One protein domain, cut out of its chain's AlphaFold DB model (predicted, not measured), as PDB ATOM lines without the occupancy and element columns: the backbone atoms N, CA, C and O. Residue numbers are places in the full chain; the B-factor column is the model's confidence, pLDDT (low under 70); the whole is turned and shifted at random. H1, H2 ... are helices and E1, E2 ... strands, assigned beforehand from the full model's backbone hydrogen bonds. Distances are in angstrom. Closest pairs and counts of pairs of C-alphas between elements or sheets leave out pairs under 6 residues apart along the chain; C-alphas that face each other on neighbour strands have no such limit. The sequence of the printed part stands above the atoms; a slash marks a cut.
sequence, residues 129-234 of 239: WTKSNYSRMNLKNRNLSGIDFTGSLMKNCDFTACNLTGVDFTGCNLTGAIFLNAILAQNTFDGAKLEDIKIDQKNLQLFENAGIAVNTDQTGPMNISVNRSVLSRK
ATOM      1  N   TRP A 129      65.936   7.596 116.301       64.94
ATOM      2  CA  TRP A 129      65.551   8.409 117.458       64.94
ATOM      3  C   TRP A 129      65.417   7.572 118.743       64.94
ATOM      4  O   TRP A 129      64.907   8.044 119.768       64.94
ATOM      5  N   THR A 130      65.846   6.309 118.704       69.12
ATOM      6  CA  THR A 130      65.715   5.371 119.818       69.12
ATOM      7  C   THR A 130      66.871   5.512 120.812       69.12
ATOM      8  O   THR A 130      67.968   5.966 120.482       69.12
ATOM      9  N   LYS A 131      66.621   5.124 122.071       70.62
ATOM     10  CA  LYS A 131      67.614   4.977 123.158       70.62
ATOM     11  C   LYS A 131      68.505   6.197 123.424       70.62
ATOM     12  O   LYS A 131      69.576   6.056 124.012       70.62
ATOM     13  N   SER A 132      68.054   7.382 123.037       65.44
ATOM     14  CA  SER A 132      68.800   8.636 123.161       65.44
ATOM     15  C   SER A 132      68.239   9.502 124.290       65.44
ATOM     16  O   SER A 132      67.155   9.234 124.813       65.44
ATOM     17  N   ASN A 133      68.973  10.533 124.716       60.81
ATOM     18  CA  ASN A 133      68.511  11.451 125.757       60.81
ATOM     19  C   ASN A 133      68.023  12.780 125.167       60.81
ATOM     20  O   ASN A 133      68.805  13.578 124.671       60.81
ATOM     21  N   TYR A 134      66.725  13.024 125.303       64.38
ATOM     22  CA  TYR A 134      65.997  14.217 124.874       64.38
ATOM     23  C   TYR A 134      65.382  14.978 126.054       64.38
ATOM     24  O   TYR A 134      64.496  15.813 125.875       64.38
ATOM     25  N   SER A 135      65.783  14.661 127.286       63.06
ATOM     26  CA  SER A 135      65.185  15.254 128.483       63.06
ATOM     27  C   SER A 135      65.254  16.788 128.449       63.06
ATOM     28  O   SER A 135      66.268  17.361 128.066       63.06
ATOM     29  N   ARG A 136      64.180  17.447 128.903       62.06
ATOM     30  CA  ARG A 136      63.963  18.907 128.952       62.06
ATOM     31  C   ARG A 136      63.790  19.598 127.598       62.06
ATOM     32  O   ARG A 136      63.647  20.811 127.556       62.06
ATOM     33  N   MET A 137      63.727  18.856 126.492       61.72
ATOM     34  CA  MET A 137      63.453  19.469 125.192       61.72
ATOM     35  C   MET A 137      62.099  20.181 125.154       61.72
ATOM     36  O   MET A 137      61.068  19.603 125.505       61.72
ATOM     37  N   ASN A 138      62.085  21.403 124.625       61.84
ATOM     38  CA  ASN A 138      60.860  22.103 124.267       61.84
ATOM     39  C   ASN A 138      60.529  21.821 122.791       61.84
ATOM     40  O   ASN A 138      61.200  22.246 121.854       61.84
ATOM     41  N   LEU A 139      59.470  21.043 122.596       63.56
ATOM     42  CA  LEU A 139      59.016  20.541 121.304       63.56
ATOM     43  C   LEU A 139      57.694  21.186 120.880       63.56
ATOM     44  O   LEU A 139      57.033  20.683 119.979       63.56
ATOM     45  N   LYS A 140      57.299  22.308 121.488       69.81
ATOM     46  CA  LYS A 140      55.984  22.927 121.281       69.81
ATOM     47  C   LYS A 140      55.620  23.119 119.811       69.81
ATOM     48  O   LYS A 140      56.412  23.622 119.012       69.81
ATOM     49  N   ASN A 141      54.360  22.830 119.481       68.50
ATOM     50  CA  ASN A 141      53.774  23.042 118.153       68.50
ATOM     51  C   ASN A 141      54.501  22.295 117.014       68.50
ATOM     52  O   ASN A 141      54.534  22.776 115.878       68.50
ATOM     53  N   ARG A 142      55.135  21.150 117.297       68.00
ATOM     54  CA  ARG A 142      55.839  20.352 116.281       68.00
ATOM     55  C   ARG A 142      54.995  19.184 115.790       68.00
ATOM     56  O   ARG A 142      54.171  18.631 116.515       68.00
ATOM     57  N   ASN A 143      55.224  18.796 114.540       68.56
ATOM     58  CA  ASN A 143      54.723  17.533 114.021       68.56
ATOM     59  C   ASN A 143      55.787  16.456 114.241       68.56
ATOM     60  O   ASN A 143      56.850  16.530 113.635       68.56
ATOM     61  N   LEU A 144      55.494  15.490 115.105       71.00
ATOM     62  CA  LEU A 144      56.348  14.349 115.436       71.00
ATOM     63  C   LEU A 144      55.669  13.028 115.056       71.00
ATOM     64  O   LEU A 144      56.051  11.973 115.547       71.00
ATOM     65  N   SER A 145      54.631  13.066 114.216       74.25
ATOM     66  CA  SER A 145      53.822  11.887 113.918       74.25
ATOM     67  C   SER A 145      54.655  10.731 113.357       74.25
ATOM     68  O   SER A 145      55.374  10.916 112.378       74.25
ATOM     69  N   GLY A 146      54.502   9.537 113.927       73.69
ATOM     70  CA  GLY A 146      55.137   8.307 113.450       73.69
ATOM     71  C   GLY A 146      56.633   8.173 113.745       73.69
ATOM     72  O   GLY A 146      57.266   7.315 113.128       73.69
ATOM     73  N   ILE A 147      57.194   9.008 114.629       75.88
ATOM     74  CA  ILE A 147      58.566   8.839 115.133       75.88
ATOM     75  C   ILE A 147      58.622   7.655 116.106       75.88
ATOM     76  O   ILE A 147      57.703   7.440 116.897       75.88
ATOM     77  N   ASP A 148      59.723   6.913 116.053       77.38
ATOM     78  CA  ASP A 148      60.063   5.876 117.021       77.38
ATOM     79  C   ASP A 148      61.048   6.431 118.059       77.38
ATOM     80  O   ASP A 148      62.215   6.650 117.748       77.38
ATOM     81  N   PHE A 149      60.585   6.659 119.291       80.00
ATOM     82  CA  PHE A 149      61.431   7.093 120.406       80.00
ATOM     83  C   PHE A 149      61.830   5.938 121.333       80.00
ATOM     84  O   PHE A 149      62.290   6.195 122.443       80.00
ATOM     85  N   THR A 150      61.666   4.677 120.926       84.06
ATOM     86  CA  THR A 150      61.800   3.508 121.808       84.06
ATOM     87  C   THR A 150      63.038   3.565 122.710       84.06
ATOM     88  O   THR A 150      64.176   3.679 122.261       84.06
ATOM     89  N   GLY A 151      62.826   3.452 124.020       76.69
ATOM     90  CA  GLY A 151      63.876   3.414 125.038       76.69
ATOM     91  C   GLY A 151      64.556   4.753 125.330       76.69
ATOM     92  O   GLY A 151      65.509   4.773 126.109       76.69
ATOM     93  N   SER A 152      64.103   5.858 124.737       75.94
ATOM     94  CA  SER A 152      64.708   7.177 124.931       75.94
ATOM     95  C   SER A 152      64.370   7.795 126.298       75.94
ATOM     96  O   SER A 152      63.321   7.553 126.907       75.94
ATOM     97  N   LEU A 153      65.275   8.631 126.809       73.38
ATOM     98  CA  LEU A 153      65.066   9.438 128.010       73.38
ATOM     99  C   LEU A 153      64.459  10.779 127.602       73.38
ATOM    100  O   LEU A 153      65.086  11.547 126.891       73.38
ATOM    101  N   MET A 154      63.249  11.080 128.056       80.44
ATOM    102  CA  MET A 154      62.466  12.246 127.632       80.44
ATOM    103  C   MET A 154      61.839  12.952 128.846       80.44
ATOM    104  O   MET A 154      60.675  13.360 128.840       80.44
ATOM    105  N   LYS A 155      62.601  13.047 129.944       81.38
ATOM    106  CA  LYS A 155      62.111  13.623 131.202       81.38
ATOM    107  C   LYS A 155      61.873  15.117 131.033       81.38
ATOM    108  O   LYS A 155      62.757  15.804 130.535       81.38
ATOM    109  N   ASN A 156      60.759  15.643 131.527       77.56
ATOM    110  CA  ASN A 156      60.416  17.069 131.474       77.56
ATOM    111  C   ASN A 156      60.373  17.669 130.054       77.56
ATOM    112  O   ASN A 156      60.557  18.873 129.901       77.56
ATOM    113  N   CYS A 157      60.164  16.861 129.010       78.44
ATOM    114  CA  CYS A 157      59.946  17.392 127.664       78.44
ATOM    115  C   CYS A 157      58.604  18.127 127.574       78.44
ATOM    116  O   CYS A 157      57.605  17.689 128.154       78.44
ATOM    117  N   ASP A 158      58.557  19.203 126.793       77.62
ATOM    118  CA  ASP A 158      57.331  19.950 126.528       77.62
ATOM    119  C   ASP A 158      56.805  19.663 125.117       77.62
ATOM    120  O   ASP A 158      57.280  20.221 124.130       77.62
ATOM    121  N   PHE A 159      55.793  18.801 125.030       84.25
ATOM    122  CA  PHE A 159      55.085  18.452 123.799       84.25
ATOM    123  C   PHE A 159      53.799  19.268 123.600       84.25
ATOM    124  O   PHE A 159      52.886  18.824 122.892       84.25
ATOM    125  N   THR A 160      53.676  20.452 124.212       83.88
ATOM    126  CA  THR A 160      52.435  21.233 124.123       83.88
ATOM    127  C   THR A 160      52.071  21.519 122.662       83.88
ATOM    128  O   THR A 160      52.894  21.997 121.879       83.88
ATOM    129  N   ALA A 161      50.826  21.214 122.291       83.00
ATOM    130  CA  ALA A 161      50.284  21.361 120.938       83.00
ATOM    131  C   ALA A 161      51.061  20.606 119.834       83.00
ATOM    132  O   ALA A 161      50.994  20.977 118.661       83.00
ATOM    133  N   CYS A 162      51.786  19.536 120.176       80.94
ATOM    134  CA  CYS A 162      52.408  18.664 119.178       80.94
ATOM    135  C   CYS A 162      51.396  17.756 118.481       80.94
ATOM    136  O   CYS A 162      50.442  17.286 119.103       80.94
ATOM    137  N   ASN A 163      51.666  17.400 117.225       81.06
ATOM    138  CA  ASN A 163      51.083  16.203 116.630       81.06
ATOM    139  C   ASN A 163      51.976  14.999 116.942       81.06
ATOM    140  O   ASN A 163      53.068  14.888 116.395       81.06
ATOM    141  N   LEU A 164      51.502  14.107 117.808       86.75
ATOM    142  CA  LEU A 164      52.200  12.898 118.241       86.75
ATOM    143  C   LEU A 164      51.541  11.633 117.673       86.75
ATOM    144  O   LEU A 164      51.772  10.547 118.186       86.75
ATOM    145  N   THR A 165      50.697  11.740 116.645       86.19
ATOM    146  CA  THR A 165      49.969  10.584 116.093       86.19
ATOM    147  C   THR A 165      50.931   9.472 115.666       86.19
ATOM    148  O   THR A 165      51.843   9.721 114.882       86.19
ATOM    149  N   GLY A 166      50.730   8.244 116.141       86.69
ATOM    150  CA  GLY A 166      51.525   7.081 115.739       86.69
ATOM    151  C   GLY A 166      52.926   7.005 116.351       86.69
ATOM    152  O   GLY A 166      53.725   6.206 115.879       86.69
ATOM    153  N   VAL A 167      53.260   7.853 117.331       87.62
ATOM    154  CA  VAL A 167      54.581   7.829 117.980       87.62
ATOM    155  C   VAL A 167      54.717   6.616 118.896       87.62
ATOM    156  O   VAL A 167      53.813   6.348 119.700       87.62
ATOM    157  N   ASP A 168      55.861   5.941 118.803       90.56
ATOM    158  CA  ASP A 168      56.242   4.850 119.696       90.56
ATOM    159  C   ASP A 168      57.070   5.382 120.877       90.56
ATOM    160  O   ASP A 168      58.189   5.865 120.707       90.56
ATOM    161  N   PHE A 169      56.499   5.315 122.082       92.00
ATOM    162  CA  PHE A 169      57.154   5.665 123.344       92.00
ATOM    163  C   PHE A 169      57.534   4.424 124.170       92.00
ATOM    164  O   PHE A 169      57.696   4.518 125.392       92.00
ATOM    165  N   THR A 170      57.650   3.248 123.547       92.25
ATOM    166  CA  THR A 170      57.961   1.992 124.241       92.25
ATOM    167  C   THR A 170      59.239   2.123 125.068       92.25
ATOM    168  O   THR A 170      60.298   2.480 124.567       92.25
ATOM    169  N   GLY A 171      59.163   1.842 126.367       89.62
ATOM    170  CA  GLY A 171      60.303   1.903 127.283       89.62
ATOM    171  C   GLY A 171      60.850   3.309 127.563       89.62
ATOM    172  O   GLY A 171      61.865   3.420 128.252       89.62
ATOM    173  N   CYS A 172      60.211   4.375 127.068       88.75
ATOM    174  CA  CYS A 172      60.678   5.740 127.292       88.75
ATOM    175  C   CYS A 172      60.551   6.167 128.752       88.75
ATOM    176  O   CYS A 172      59.638   5.761 129.474       88.75
ATOM    177  N   ASN A 173      61.423   7.076 129.183       88.38
ATOM    178  CA  ASN A 173      61.239   7.779 130.447       88.38
ATOM    179  C   ASN A 173      60.651   9.172 130.208       88.38
ATOM    180  O   ASN A 173      61.389  10.085 129.857       88.38
ATOM    181  N   LEU A 174      59.347   9.329 130.432       92.38
ATOM    182  CA  LEU A 174      58.584  10.561 130.215       92.38
ATOM    183  C   LEU A 174      58.232  11.270 131.534       92.38
ATOM    184  O   LEU A 174      57.288  12.058 131.571       92.38
ATOM    185  N   THR A 175      58.959  11.003 132.627       90.25
ATOM    186  CA  THR A 175      58.693  11.646 133.923       90.25
ATOM    187  C   THR A 175      58.696  13.173 133.787       90.25
ATOM    188  O   THR A 175      59.668  13.741 133.287       90.25
ATOM    189  N   GLY A 176      57.629  13.843 134.226       89.62
ATOM    190  CA  GLY A 176      57.490  15.302 134.170       89.62
ATOM    191  C   GLY A 176      57.103  15.874 132.801       89.62
ATOM    192  O   GLY A 176      57.053  17.095 132.649       89.62
ATOM    193  N   ALA A 177      56.874  15.038 131.781       91.19
ATOM    194  CA  ALA A 177      56.568  15.510 130.432       91.19
ATOM    195  C   ALA A 177      55.196  16.210 130.336       91.19
ATOM    196  O   ALA A 177      54.242  15.883 131.048       91.19
ATOM    197  N   ILE A 178      55.087  17.170 129.415       91.69
ATOM    198  CA  ILE A 178      53.894  17.998 129.205       91.69
ATOM    199  C   ILE A 178      53.272  17.665 127.846       91.69
ATOM    200  O   ILE A 178      53.903  17.850 126.815       91.69
ATOM    201  N   PHE A 179      52.011  17.233 127.832       93.00
ATOM    202  CA  PHE A 179      51.240  16.855 126.637       93.00
ATOM    203  C   PHE A 179      49.982  17.721 126.441       93.00
ATOM    204  O   PHE A 179      48.986  17.282 125.862       93.00
ATOM    205  N   LEU A 180      49.986  18.955 126.949       91.75
ATOM    206  CA  LEU A 180      48.831  19.854 126.865       91.75
ATOM    207  C   LEU A 180      48.507  20.189 125.406       91.75
ATOM    208  O   LEU A 180      49.389  20.543 124.632       91.75
ATOM    209  N   ASN A 181      47.243  20.094 125.002       90.44
ATOM    210  CA  ASN A 181      46.789  20.296 123.625       90.44
ATOM    211  C   ASN A 181      47.424  19.364 122.577       90.44
ATOM    212  O   ASN A 181      47.105  19.511 121.397       90.44
ATOM    213  N   ALA A 182      48.256  18.394 122.965       91.25
ATOM    214  CA  ALA A 182      48.869  17.467 122.025       91.25
ATOM    215  C   ALA A 182      47.806  16.573 121.364       91.25
ATOM    216  O   ALA A 182      46.769  16.259 121.962       91.25
ATOM    217  N   ILE A 183      48.062  16.176 120.120       91.12
ATOM    218  CA  ILE A 183      47.287  15.163 119.408       91.12
ATOM    219  C   ILE A 183      47.963  13.825 119.676       91.12
ATOM    220  O   ILE A 183      49.005  13.528 119.096       91.12
ATOM    221  N   LEU A 184      47.364  13.043 120.567       89.50
ATOM    222  CA  LEU A 184      47.742  11.665 120.835       89.50
ATOM    223  C   LEU A 184      46.712  10.771 120.148       89.50
ATOM    224  O   LEU A 184      45.510  10.930 120.343       89.50
ATOM    225  N   ALA A 185      47.170   9.885 119.282       88.81
ATOM    226  CA  ALA A 185      46.352   8.906 118.586       88.81
ATOM    227  C   ALA A 185      47.277   7.793 118.104       88.81
ATOM    228  O   ALA A 185      48.345   8.078 117.574       88.81
ATOM    229  N   GLN A 186      46.865   6.531 118.252       89.00
ATOM    230  CA  GLN A 186      47.652   5.374 117.793       89.00
ATOM    231  C   GLN A 186      49.072   5.315 118.398       89.00
ATOM    232  O   GLN A 186      50.012   4.895 117.737       89.00
ATOM    233  N   ASN A 187      49.234   5.772 119.642       90.00
ATOM    234  CA  ASN A 187      50.511   5.759 120.352       90.00
ATOM    235  C   ASN A 187      50.740   4.452 121.108       90.00
ATOM    236  O   ASN A 187      49.788   3.878 121.641       90.00
ATOM    237  N   THR A 188      52.006   4.066 121.250       90.06
ATOM    238  CA  THR A 188      52.428   2.954 122.113       90.06
ATOM    239  C   THR A 188      53.171   3.507 123.324       90.06
ATOM    240  O   THR A 188      54.070   4.327 123.172       90.06
ATOM    241  N   PHE A 189      52.806   3.065 124.528       90.50
ATOM    242  CA  PHE A 189      53.445   3.471 125.790       90.50
ATOM    243  C   PHE A 189      53.955   2.265 126.594       90.50
ATOM    244  O   PHE A 189      54.161   2.357 127.804       90.50
ATOM    245  N   ASP A 190      54.139   1.111 125.954       89.12
ATOM    246  CA  ASP A 190      54.498  -0.131 126.636       89.12
ATOM    247  C   ASP A 190      55.836   0.000 127.371       89.12
ATOM    248  O   ASP A 190      56.863   0.353 126.806       89.12
ATOM    249  N   GLY A 191      55.839  -0.258 128.677       88.19
ATOM    250  CA  GLY A 191      57.020  -0.079 129.526       88.19
ATOM    251  C   GLY A 191      57.478   1.373 129.728       88.19
ATOM    252  O   GLY A 191      58.502   1.576 130.383       88.19
ATOM    253  N   ALA A 192      56.754   2.373 129.213       91.31
ATOM    254  CA  ALA A 192      57.081   3.777 129.425       91.31
ATOM    255  C   ALA A 192      56.847   4.193 130.888       91.31
ATOM    256  O   ALA A 192      55.892   3.760 131.538       91.31
ATOM    257  N   LYS A 193      57.701   5.078 131.408       91.38
ATOM    258  CA  LYS A 193      57.509   5.722 132.716       91.38
ATOM    259  C   LYS A 193      56.785   7.049 132.522       91.38
ATOM    260  O   LYS A 193      57.366   7.975 131.967       91.38
ATOM    261  N   LEU A 194      55.541   7.139 132.986       90.12
ATOM    262  CA  LEU A 194      54.696   8.334 132.876       90.12
ATOM    263  C   LEU A 194      54.346   8.844 134.287       90.12
ATOM    264  O   LEU A 194      53.208   8.730 134.740       90.12
ATOM    265  N   GLU A 195      55.349   9.305 135.024       89.81
ATOM    266  CA  GLU A 195      55.191   9.903 136.360       89.81
ATOM    267  C   GLU A 195      55.185  11.431 136.243       89.81
ATOM    268  O   GLU A 195      55.861  11.980 135.379       89.81
ATOM    269  N   ASP A 196      54.426  12.120 137.088       89.25
ATOM    270  CA  ASP A 196      54.318  13.588 137.129       89.25
ATOM    271  C   ASP A 196      54.031  14.265 135.770       89.25
ATOM    272  O   ASP A 196      54.474  15.386 135.508       89.25
ATOM    273  N   ILE A 197      53.297  13.597 134.873       91.44
ATOM    274  CA  ILE A 197      52.990  14.152 133.548       91.44
ATOM    275  C   ILE A 197      51.831  15.148 133.613       91.44
ATOM    276  O   ILE A 197      50.931  15.040 134.451       91.44
ATOM    277  N   LYS A 198      51.812  16.093 132.670       91.31
ATOM    278  CA  LYS A 198      50.695  17.027 132.485       91.31
ATOM    279  C   LYS A 198      49.950  16.705 131.203       91.31
ATOM    280  O   LYS A 198      50.535  16.737 130.124       91.31
ATOM    281  N   ILE A 199      48.656  16.448 131.313       90.81
ATOM    282  CA  ILE A 199      47.768  16.180 130.176       90.81
ATOM    283  C   ILE A 199      46.549  17.099 130.243       90.81
ATOM    284  O   ILE A 199      46.274  17.709 131.275       90.81
ATOM    285  N   ASP A 200      45.818  17.223 129.144       89.44
ATOM    286  CA  ASP A 200      44.519  17.891 129.139       89.44
ATOM    287  C   ASP A 200      43.375  16.882 129.341       89.44
ATOM    288  O   ASP A 200      43.557  15.661 129.292       89.44
ATOM    289  N   GLN A 201      42.165  17.396 129.572       84.38
ATOM    290  CA  GLN A 201      40.996  16.552 129.825       84.38
ATOM    291  C   GLN A 201      40.654  15.628 128.641       84.38
ATOM    292  O   GLN A 201      40.197  14.508 128.859       84.38
ATOM    293  N   LYS A 202      40.890  16.060 127.392       85.56
ATOM    294  CA  LYS A 202      40.624  15.225 126.205       85.56
ATOM    295  C   LYS A 202      41.571  14.020 126.136       85.56
ATOM    296  O   LYS A 202      41.142  12.943 125.728       85.56
ATOM    297  N   ASN A 203      42.822  14.184 126.567       86.38
ATOM    298  CA  ASN A 203      43.814  13.117 126.555       86.38
ATOM    299  C   ASN A 203      43.642  12.160 127.744       86.38
ATOM    300  O   ASN A 203      44.015  11.000 127.616       86.38
ATOM    301  N   LEU A 204      42.997  12.565 128.848       84.56
ATOM    302  CA  LEU A 204      42.704  11.666 129.975       84.56
ATOM    303  C   LEU A 204      42.015  10.369 129.523       84.56
ATOM    304  O   LEU A 204      42.503   9.274 129.803       84.56
ATOM    305  N   GLN A 205      40.929  10.497 128.755       80.44
ATOM    306  CA  GLN A 205      40.173   9.344 128.262       80.44
ATOM    307  C   GLN A 205      41.021   8.447 127.349       80.44
ATOM    308  O   GLN A 205      40.839   7.231 127.328       80.44
ATOM    309  N   LEU A 206      41.951   9.035 126.590       83.25
ATOM    310  CA  LEU A 206      42.859   8.285 125.729       83.25
ATOM    311  C   LEU A 206      43.832   7.434 126.542       83.25
ATOM    312  O   LEU A 206      44.000   6.260 126.224       83.25
ATOM    313  N   PHE A 207      44.441   7.999 127.588       82.56
ATOM    314  CA  PHE A 207      45.346   7.254 128.467       82.56
ATOM    315  C   PHE A 207      44.608   6.100 129.160       82.56
ATOM    316  O   PHE A 207      45.089   4.966 129.148       82.56
ATOM    317  N   GLU A 208      43.395   6.346 129.661       80.88
ATOM    318  CA  GLU A 208      42.547   5.299 130.246       80.88
ATOM    319  C   GLU A 208      42.212   4.186 129.235       80.88
ATOM    320  O   GLU A 208      42.313   2.994 129.548       80.88
ATOM    321  N   ASN A 209      41.863   4.557 127.996       79.94
ATOM    322  CA  ASN A 209      41.564   3.610 126.918       79.94
ATOM    323  C   ASN A 209      42.797   2.801 126.494       79.94
ATOM    324  O   ASN A 209      42.670   1.612 126.203       79.94
ATOM    325  N   ALA A 210      43.981   3.417 126.522       75.62
ATOM    326  CA  ALA A 210      45.266   2.768 126.273       75.62
ATOM    327  C   ALA A 210      45.697   1.820 127.413       75.62
ATOM    328  O   ALA A 210      46.773   1.233 127.355       75.62
ATOM    329  N   GLY A 211      44.876   1.647 128.457       78.94
ATOM    330  CA  GLY A 211      45.187   0.771 129.588       78.94
ATOM    331  C   GLY A 211      46.172   1.385 130.586       78.94
ATOM    332  O   GLY A 211      46.683   0.667 131.453       78.94
ATOM    333  N   ILE A 212      46.415   2.694 130.487       84.31
ATOM    334  CA  ILE A 212      47.243   3.461 131.411       84.31
ATOM    335  C   ILE A 212      46.329   3.946 132.536       84.31
ATOM    336  O   ILE A 212      45.552   4.884 132.376       84.31
ATOM    337  N   ALA A 213      46.406   3.288 133.690       80.00
ATOM    338  CA  ALA A 213      45.715   3.751 134.882       80.00
ATOM    339  C   ALA A 213      46.444   4.986 135.419       80.00
ATOM    340  O   ALA A 213      47.628   4.908 135.745       80.00
ATOM    341  N   VAL A 214      45.747   6.113 135.505       79.31
ATOM    342  CA  VAL A 214      46.303   7.397 135.941       79.31
ATOM    343  C   VAL A 214      45.810   7.742 137.344       79.31
ATOM    344  O   VAL A 214      44.630   7.599 137.654       79.31
ATOM    345  N   ASN A 215      46.722   8.183 138.208       83.56
ATOM    346  CA  ASN A 215      46.410   8.751 139.515       83.56
ATOM    347  C   ASN A 215      46.697  10.253 139.470       83.56
ATOM    348  O   ASN A 215      47.833  10.657 139.205       83.56
ATOM    349  N   THR A 216      45.664  11.060 139.688       75.62
ATOM    350  CA  THR A 216      45.703  12.514 139.526       75.62
ATOM    351  C   THR A 216      45.686  13.207 140.887       75.62
ATOM    352  O   THR A 216      45.040  12.740 141.823       75.62
ATOM    353  N   ASP A 217      46.400  14.324 141.018       71.69
ATOM    354  CA  ASP A 217      46.494  15.097 142.266       71.69
ATOM    355  C   ASP A 217      45.767  16.450 142.221       71.69
ATOM    356  O   ASP A 217      45.584  17.079 143.264       71.69
ATOM    357  N   GLN A 218      45.294  16.887 141.048       64.31
ATOM    358  CA  GLN A 218      44.517  18.119 140.888       64.31
ATOM    359  C   GLN A 218      43.219  17.923 140.089       64.31
ATOM    360  O   GLN A 218      43.202  17.372 138.988       64.31
ATOM    361  N   THR A 219      42.123  18.440 140.661       57.50
ATOM    362  CA  THR A 219      40.766  18.523 140.103       57.50
ATOM    363  C   THR A 219      40.545  19.885 139.430       57.50
ATOM    364  O   THR A 219      40.270  20.876 140.109       57.50
ATOM    365  N   GLY A 220      40.640  19.954 138.100       60.12
ATOM    366  CA  GLY A 220      40.292  21.143 137.313       60.12
ATOM    367  C   GLY A 220      40.046  20.805 135.829       60.12
ATOM    368  O   GLY A 220      40.663  19.874 135.321       60.12
ATOM    369  N   PRO A 221      39.157  21.522 135.113       57.28
ATOM    370  CA  PRO A 221      38.624  21.085 133.811       57.28
ATOM    371  C   PRO A 221      39.516  21.370 132.583       57.28
ATOM    372  O   PRO A 221      39.016  21.398 131.466       57.28
ATOM    373  N   MET A 222      40.822  21.621 132.744       67.31
ATOM    374  CA  MET A 222      41.687  22.006 131.609       67.31
ATOM    375  C   MET A 222      43.054  21.318 131.620       67.31
ATOM    376  O   MET A 222      43.427  20.722 130.614       67.31
ATOM    377  N   ASN A 223      43.767  21.346 132.751       76.94
ATOM    378  CA  ASN A 223      45.082  20.722 132.903       76.94
ATOM    379  C   ASN A 223      45.037  19.737 134.071       76.94
ATOM    380  O   ASN A 223      44.655  20.109 135.180       76.94
ATOM    381  N   ILE A 224      45.438  18.501 133.808       82.62
ATOM    382  CA  ILE A 224      45.447  17.396 134.757       82.62
ATOM    383  C   ILE A 224      46.900  17.013 135.008       82.62
ATOM    384  O   ILE A 224      47.629  16.651 134.082       82.62
ATOM    385  N   SER A 225      47.299  17.094 136.272       85.12
ATOM    386  CA  SER A 225      48.570  16.570 136.758       85.12
ATOM    387  C   SER A 225      48.385  15.105 137.161       85.12
ATOM    388  O   SER A 225      47.440  14.754 137.873       85.12
ATOM    389  N   VAL A 226      49.252  14.238 136.641       83.94
ATOM    390  CA  VAL A 226      49.239  12.792 136.880       83.94
ATOM    391  C   VAL A 226      50.504  12.424 137.639       83.94
ATOM    392  O   VAL A 226      51.563  12.289 137.038       83.94
ATOM    393  N   ASN A 227      50.393  12.199 138.944       82.19
ATOM    394  CA  ASN A 227      51.559  11.898 139.783       82.19
ATOM    395  C   ASN A 227      52.026  10.449 139.654       82.19
ATOM    396  O   ASN A 227      53.159  10.110 139.985       82.19
ATOM    397  N   ARG A 228      51.155   9.555 139.177       80.69
ATOM    398  CA  ARG A 228      51.534   8.165 138.930       80.69
ATOM    399  C   ARG A 228      50.694   7.553 137.828       80.69
ATOM    400  O   ARG A 228      49.470   7.644 137.861       80.69
ATOM    401  N   SER A 229      51.350   6.847 136.920       77.06
ATOM    402  CA  SER A 229      50.702   5.963 135.959       77.06
ATOM    403  C   SER A 229      51.056   4.505 136.240       77.06
ATOM    404  O   SER A 229      52.141   4.180 136.728       77.06
ATOM    405  N   VAL A 230      50.125   3.607 135.939       73.00
ATOM    406  CA  VAL A 230      50.358   2.165 135.940       73.00
ATOM    407  C   VAL A 230      49.888   1.616 134.608       73.00
ATOM    408  O   VAL A 230      48.712   1.715 134.262       73.00
ATOM    409  N   LEU A 231      50.804   1.000 133.869       67.44
ATOM    410  CA  LEU A 231      50.458   0.241 132.677       67.44
ATOM    411  C   LEU A 231      49.796  -1.060 133.118       67.44
ATOM    412  O   LEU A 231      50.455  -1.982 133.608       67.44
ATOM    413  N   SER A 232      48.474  -1.135 132.975       62.28
ATOM    414  CA  SER A 232      47.801  -2.419 133.088       62.28
ATOM    415  C   SER A 232      48.116  -3.203 131.819       62.28
ATOM    416  O   SER A 232      47.784  -2.773 130.716       62.28
ATOM    417  N   ARG A 233      48.766  -4.365 131.950       54.69
ATOM    418  CA  ARG A 233      48.775  -5.353 130.866       54.69
ATOM    419  C   ARG A 233      47.332  -5.825 130.699       54.69
ATOM    420  O   ARG A 233      46.951  -6.837 131.287       54.69
ATOM    421  N   LYS A 234      46.496  -5.095 129.957       47.12
ATOM    422  CA  LYS A 234      45.276  -5.692 129.421       47.12
ATOM    423  C   LYS A 234      45.759  -6.768 128.464       47.12
ATOM    424  O   LYS A 234      46.328  -6.476 127.420       47.12
TER     425      LYS A 234
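This is residues 129 to 234 of the 239 residues of the protein "Pentapeptide repeat protein" of Erysipelotrichaceae bacterium 3_1_53 (UniProt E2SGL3). A chain with little regular structure is wound in stacked turns over residues 129 to 196, and a small, strongly twisted sheet with H1 on it caps one end. The printed part has 106 residues, 27 of them in E1, H1, E2 and E3, in that order; the class is mixed. The antiparallel sheet runs E1, E3, E2. The whole is compact, radius of gyration of the C-alphas 12.2 A, spans 35 by 30 by 22 A.

From first to last C-alpha, E3, residues 223 to 231, measures 21.2 A, E1, residues 197 to 200, 10.3 A, E2, residues 212 to 216, 12.3 A, and H1, residues 201 to 209, 13.3 A. C-alpha 197 is at (52.990, 14.152, 133.548), C-alpha 231 at (50.458, 0.241, 132.677).

E3 bends by 73 degrees at residue 227; it pairs with E1 (N 199 and O 224, 3.0 A) and, as a hairpin, with E2 (N 213 and O 230, 2.8 A), within hydrogen-bond range. E1, H1 and E2 form a split strand-helix-strand unit, two strands of one sheet that are not neighbours with a helix between them along the chain; E3 is between E1 and E2 in the sheet, and the crossover is right-handed. H1 is on the sheet; its closest C-alphas to E3 are Gln 201 and Asn 223, 6.6 A. In H1, 3 of 5 O i to N i+4 pairs are within range.

The printed part has no cut. No link is long. pLDDT is under 70 at residues 129 to 130, 132 to 143, 218 to 222 and 231 to 234.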